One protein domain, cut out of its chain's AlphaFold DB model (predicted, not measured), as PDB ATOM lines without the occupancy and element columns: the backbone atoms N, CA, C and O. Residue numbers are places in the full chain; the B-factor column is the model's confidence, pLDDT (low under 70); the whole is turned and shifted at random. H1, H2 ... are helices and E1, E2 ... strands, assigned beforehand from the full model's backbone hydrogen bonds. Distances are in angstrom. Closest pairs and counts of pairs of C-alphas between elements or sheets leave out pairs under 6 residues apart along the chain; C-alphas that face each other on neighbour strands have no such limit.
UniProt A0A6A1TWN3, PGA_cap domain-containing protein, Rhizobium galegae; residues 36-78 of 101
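This is residues 36 to 78 of the 101 residues of the protein "PGA_cap domain-containing protein" of Rhizobium galegae (UniProt A0A6A1TWN3). With little regular structure, this domain is a small parallel pair of strands, E1 and E2, with one helix, H1, near it, and a long loop, residues 44 to 57, that reaches away and makes the other end. Residues 42 to 43 pair with residues 58 to 59, parallel, at the loop's base. The printed part has 43 residues, 16 of them in named elements, in the order E1, H1, E2; the class is mixed. It is only just loose, close to compact, with a radius of gyration of the C-alphas of 11.4 A, and spans 33 by 20 by 13 A.

E1, residues 36 to 39, and E2, residues 74 to 76, are parallel neighbours at 47 degrees; N 39 and O 76, 2.9 A, are within hydrogen-bond range. With H1, residues 61 to 69, between them in the chain, they form a strand-helix-strand unit, two parallel neighbour strands joined through a helix, with a right-handed crossover. The closest C-alphas of H1 and E2, Arg 68 and Ala 74, are 7.9 A apart. In H1 every O i to N i+4 pair is within range.

E1 begins at C-alpha 36, (23.692, -36.711, 1.589), and is 9.5 A long. H1 is 12.9 A long. E2, 6.9 A, ends at C-alpha 76, (28.757, -32.579, -1.715).

The C-alphas farthest apart, Met 53 and Gly 71, are 33.0 A apart. The printed part has no cut. E1 to H1 is a long link; H1 to E2 is tight. Residue 53 is under 70 in pLDDT.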
ATOM      1  N   PHE A  36      22.693 -37.361   2.433       96.06
ATOM      2  CA  PHE A  36      23.692 -36.711   1.589       96.06
ATOM      3  C   PHE A  36      23.542 -37.128   0.126       96.06
ATOM      4  O   PHE A  36      23.200 -38.270  -0.169       96.06
ATOM      5  N   GLY A  37      23.880 -36.225  -0.792       95.56
ATOM      6  CA  GLY A  37      24.058 -36.546  -2.210       95.56
ATOM      7  C   GLY A  37      25.137 -35.677  -2.849       95.56
ATOM      8  O   GLY A  37      25.554 -34.664  -2.280       95.56
ATOM      9  N   ASN A  38      25.637 -36.070  -4.017       95.56
ATOM     10  CA  ASN A  38      26.622 -35.286  -4.765       95.56
ATOM     11  C   ASN A  38      25.915 -34.402  -5.795       95.56
ATOM     12  O   ASN A  38      25.365 -34.919  -6.759       95.56
ATOM     13  N   LEU A  39      25.930 -33.078  -5.610       94.88
ATOM     14  CA  LEU A  39      25.356 -32.152  -6.590       94.88
ATOM     15  C   LEU A  39      26.282 -32.044  -7.795       94.88
ATOM     16  O   LEU A  39      27.312 -31.385  -7.707       94.88
ATOM     17  N   GLU A  40      25.888 -32.634  -8.920       94.38
ATOM     18  CA  GLU A  40      26.669 -32.700 -10.163       94.38
ATOM     19  C   GLU A  40      26.558 -31.397 -10.981       94.38
ATOM     20  O   GLU A  40      26.236 -31.378 -12.171       94.38
ATOM     21  N   ALA A  41      26.770 -30.272 -10.303       91.81
ATOM     22  CA  ALA A  41      26.697 -28.932 -10.857       91.81
ATOM     23  C   ALA A  41      27.484 -27.946  -9.984       91.81
ATOM     24  O   ALA A  41      27.750 -28.188  -8.807       91.81
ATOM     25  N   THR A  42      27.801 -26.791 -10.557       91.06
ATOM     26  CA  THR A  42      28.171 -25.591  -9.811       91.06
ATOM     27  C   THR A  42      26.928 -24.746  -9.552       91.06
ATOM     28  O   THR A  42      26.120 -24.503 -10.444       91.06
ATOM     29  N   VAL A  43      26.803 -24.227  -8.335       89.44
ATOM     30  CA  VAL A  43      25.725 -23.305  -7.981       89.44
ATOM     31  C   VAL A  43      26.004 -21.914  -8.564       89.44
ATOM     32  O   VAL A  43      27.081 -21.341  -8.363       89.44
ATOM     33  N   GLU A  44      25.017 -21.334  -9.248       87.69
ATOM     34  CA  GLU A  44      25.099 -19.981  -9.808       87.69
ATOM     35  C   GLU A  44      25.569 -18.974  -8.756       87.69
ATOM     36  O   GLU A  44      25.040 -18.923  -7.649       87.69
ATOM     37  N   THR A  45      26.576 -18.166  -9.074       82.56
ATOM     38  CA  THR A  45      27.165 -17.225  -8.116       82.56
ATOM     39  C   THR A  45      27.365 -15.875  -8.787       82.56
ATOM     40  O   THR A  45      28.006 -15.784  -9.833       82.56
ATOM     41  N   ALA A  46      26.820 -14.815  -8.184       80.19
ATOM     42  CA  ALA A  46      26.936 -13.463  -8.718       80.19
ATOM     43  C   ALA A  46      28.412 -13.058  -8.879       80.19
ATOM     44  O   ALA A  46      29.214 -13.204  -7.955       80.19
ATOM     45  N   GLY A  47      28.766 -12.551 -10.062       75.38
ATOM     46  CA  GLY A  47      30.130 -12.122 -10.383       75.38
ATOM     47  C   GLY A  47      31.124 -13.258 -10.654       75.38
ATOM     48  O   GLY A  47      32.313 -12.985 -10.809       75.38
ATOM     49  N   ALA A  48      30.672 -14.511 -10.712       81.25
ATOM     50  CA  ALA A  48      31.491 -15.621 -11.177       81.25
ATOM     51  C   ALA A  48      31.376 -15.774 -12.704       81.25
ATOM     52  O   ALA A  48      30.362 -15.410 -13.300       81.25
ATOM     53  N   TRP A  49      32.417 -16.306 -13.340       80.31
ATOM     54  CA  TRP A  49      32.460 -16.525 -14.786       80.31
ATOM     55  C   TRP A  49      32.854 -17.973 -15.095       80.31
ATOM     56  O   TRP A  49      33.617 -18.567 -14.325       80.31
ATOM     57  N   PRO A  50      32.366 -18.552 -16.206       83.88
ATOM     58  CA  PRO A  50      32.724 -19.908 -16.593       83.88
ATOM     59  C   PRO A  50      34.233 -20.067 -16.795       83.88
ATOM     60  O   PRO A  50      34.875 -19.262 -17.468       83.88
ATOM     61  N   THR A  51      34.802 -21.128 -16.231       82.56
ATOM     62  CA  THR A  51      36.202 -21.533 -16.444       82.56
ATOM     63  C   THR A  51      36.326 -22.609 -17.519       82.56
ATOM     64  O   THR A  51      37.396 -22.796 -18.098       82.56
ATOM     65  N   LYS A  52      35.218 -23.296 -17.824       76.25
ATOM     66  CA  LYS A  52      35.092 -24.245 -18.930       76.25
ATOM     67  C   LYS A  52      34.263 -23.649 -20.058       76.25
ATOM     68  O   LYS A  52      33.260 -22.984 -19.831       76.25
ATOM     69  N   MET A  53      34.667 -23.962 -21.286       67.00
ATOM     70  CA  MET A  53      34.028 -23.461 -22.509       67.00
ATOM     71  C   MET A  53      33.017 -24.440 -23.128       67.00
ATOM     72  O   MET A  53      32.304 -24.055 -24.046       67.00
ATOM     73  N   LYS A  54      32.980 -25.711 -22.692       70.00
ATOM     74  CA  LYS A  54      32.212 -26.775 -23.376       70.00
ATOM     75  C   LYS A  54      31.080 -27.388 -22.555       70.00
ATOM     76  O   LYS A  54      30.015 -27.629 -23.105       70.00
ATOM     77  N   THR A  55      31.300 -27.658 -21.272       77.38
ATOM     78  CA  THR A  55      30.309 -28.294 -20.393       77.38
ATOM     79  C   THR A  55      30.229 -27.507 -19.095       77.38
ATOM     80  O   THR A  55      31.100 -27.620 -18.238       77.38
ATOM     81  N   LEU A  56      29.216 -26.648 -19.015       83.50
ATOM     82  CA  LEU A  56      28.913 -25.810 -17.863       83.50
ATOM     83  C   LEU A  56      27.623 -26.333 -17.236       83.50
ATOM     84  O   LEU A  56      26.558 -26.229 -17.841       83.50
ATOM     85  N   HIS A  57      27.727 -26.917 -16.046       88.75
ATOM     86  CA  HIS A  57      26.573 -27.428 -15.309       88.75
ATOM     87  C   HIS A  57      26.221 -26.444 -14.203       88.75
ATOM     88  O   HIS A  57      26.899 -26.391 -13.179       88.75
ATOM     89  N   LEU A  58      25.175 -25.647 -14.422       91.19
ATOM     90  CA  LEU A  58      24.693 -24.679 -13.442       91.19
ATOM     91  C   LEU A  58      23.458 -25.195 -12.722       91.19
ATOM     92  O   LEU A  58      22.553 -25.725 -13.359       91.19
ATOM     93  N   ALA A  59      23.436 -25.019 -11.407       93.06
ATOM     94  CA  ALA A  59      22.244 -25.170 -10.591       93.06
ATOM     95  C   ALA A  59      21.831 -23.805 -10.037       93.06
ATOM     96  O   ALA A  59      22.659 -23.067  -9.485       93.06
ATOM     97  N   SER A  60      20.551 -23.474 -10.166       92.19
ATOM     98  CA  SER A  60      20.006 -22.247  -9.597       92.19
ATOM     99  C   SER A  60      19.968 -22.312  -8.066       92.19
ATOM    100  O   SER A  60      20.076 -23.372  -7.444       92.19
ATOM    101  N   ALA A  61      19.792 -21.154  -7.427       89.62
ATOM    102  CA  ALA A  61      19.542 -21.103  -5.987       89.62
ATOM    103  C   ALA A  61      18.300 -21.923  -5.592       89.62
ATOM    104  O   ALA A  61      18.320 -22.636  -4.590       89.62
ATOM    105  N   ASP A  62      17.251 -21.839  -6.410       93.06
ATOM    106  CA  ASP A  62      15.962 -22.479  -6.153       93.06
ATOM    107  C   ASP A  62      16.029 -23.997  -6.365       93.06
ATOM    108  O   ASP A  62      15.344 -24.743  -5.671       93.06
ATOM    109  N   ALA A  63      16.933 -24.481  -7.224       94.44
ATOM    110  CA  ALA A  63      17.235 -25.907  -7.326       94.44
ATOM    111  C   ALA A  63      17.705 -26.482  -5.979       94.44
ATOM    112  O   ALA A  63      17.275 -27.563  -5.581       94.44
ATOM    113  N   LEU A  64      18.534 -25.743  -5.226       93.88
ATOM    114  CA  LEU A  64      18.966 -26.167  -3.887       93.88
ATOM    115  C   LEU A  64      17.823 -26.161  -2.870       93.88
ATOM    116  O   LEU A  64      17.829 -26.975  -1.944       93.88
ATOM    117  N   VAL A  65      16.852 -25.257  -3.029       94.06
ATOM    118  CA  VAL A  65      15.634 -25.254  -2.211       94.06
ATOM    119  C   VAL A  65      14.853 -26.538  -2.475       94.06
ATOM    120  O   VAL A  65      14.587 -27.269  -1.524       94.06
ATOM    121  N   SER A  66      14.612 -26.885  -3.742       96.12
ATOM    122  CA  SER A  66      13.921 -28.126  -4.111       96.12
ATOM    123  C   SER A  66      14.662 -29.383  -3.652       96.12
ATOM    124  O   SER A  66      14.041 -30.292  -3.113       96.12
ATOM    125  N   VAL A  67      15.992 -29.435  -3.793       96.44
ATOM    126  CA  VAL A  67      16.820 -30.551  -3.294       96.44
ATOM    127  C   VAL A  67      16.637 -30.737  -1.788       96.44
ATOM    128  O   VAL A  67      16.471 -31.855  -1.307       96.44
ATOM    129  N   ARG A  68      16.611 -29.645  -1.027       95.25
ATOM    130  CA  ARG A  68      16.381 -29.715   0.416       95.25
ATOM    131  C   ARG A  68      14.943 -30.103   0.759       95.25
ATOM    132  O   ARG A  68      14.730 -30.883   1.678       95.25
ATOM    133  N   GLU A  69      13.961 -29.595   0.027       95.81
ATOM    134  CA  GLU A  69      12.547 -29.955   0.205       95.81
ATOM    135  C   GLU A  69      12.213 -31.385  -0.248       95.81
ATOM    136  O   GLU A  69      11.174 -31.917   0.143       95.81
ATOM    137  N   LEU A  70      13.074 -32.028  -1.040       96.06
ATOM    138  CA  LEU A  70      13.019 -33.467  -1.304       96.06
ATOM    139  C   LEU A  70      13.533 -34.311  -0.126       96.06
ATOM    140  O   LEU A  70      13.212 -35.489  -0.074       96.06
ATOM    141  N   GLY A  71      14.295 -33.738   0.814       96.06
ATOM    142  CA  GLY A  71      14.784 -34.444   2.011       96.06
ATOM    143  C   GLY A  71      16.308 -34.493   2.171       96.06
ATOM    144  O   GLY A  71      16.808 -35.064   3.140       96.06
ATOM    145  N   PHE A  72      17.083 -33.880   1.268       96.88
ATOM    146  CA  PHE A  72      18.537 -33.809   1.432       96.88
ATOM    147  C   PHE A  72      18.934 -32.835   2.545       96.88
ATOM    148  O   PHE A  72      18.519 -31.674   2.571       96.88
ATOM    149  N   HIS A  73      19.815 -33.290   3.433       95.75
ATOM    150  CA  HIS A  73      20.325 -32.495   4.550       95.75
ATOM    151  C   HIS A  73      21.608 -31.750   4.183       95.75
ATOM    152  O   HIS A  73      21.877 -30.663   4.698       95.75
ATOM    153  N   ALA A  74      22.409 -32.334   3.295       93.44
ATOM    154  CA  ALA A  74      23.619 -31.725   2.775       93.44
ATOM    155  C   ALA A  74      23.931 -32.236   1.367       93.44
ATOM    156  O   ALA A  74      23.579 -33.354   0.987       93.44
ATOM    157  N   VAL A  75      24.645 -31.410   0.608       93.69
ATOM    158  CA  VAL A  75      25.184 -31.777  -0.700       93.69
ATOM    159  C   VAL A  75      26.703 -31.732  -0.666       93.69
ATOM    160  O   VAL A  75      27.302 -30.888   0.003       93.69
ATOM    161  N   THR A  76      27.328 -32.636  -1.408       91.31
ATOM    162  CA  THR A  76      28.757 -32.579  -1.715       91.31
ATOM    163  C   THR A  76      28.962 -31.959  -3.100       91.31
ATOM    164  O   THR A  76      28.055 -31.947  -3.933       91.31
ATOM    165  N   HIS A  77      30.147 -31.397  -3.336       83.62
ATOM    166  CA  HIS A  77      30.613 -30.935  -4.652       83.62
ATOM    167  C   HIS A  77      31.860 -31.729  -5.057       83.62
ATOM    168  O   HIS A  77      32.848 -31.182  -5.534       83.62
ATOM    169  N   ALA A  78      31.863 -33.034  -4.786       77.69
ATOM    170  CA  ALA A  78      32.995 -33.904  -5.088       77.69
ATOM    171  C   ALA A  78      32.879 -34.448  -6.519       77.69
ATOM    172  O   ALA A  78      32.864 -35.655  -6.740       77.69
TER     173      ALA A  78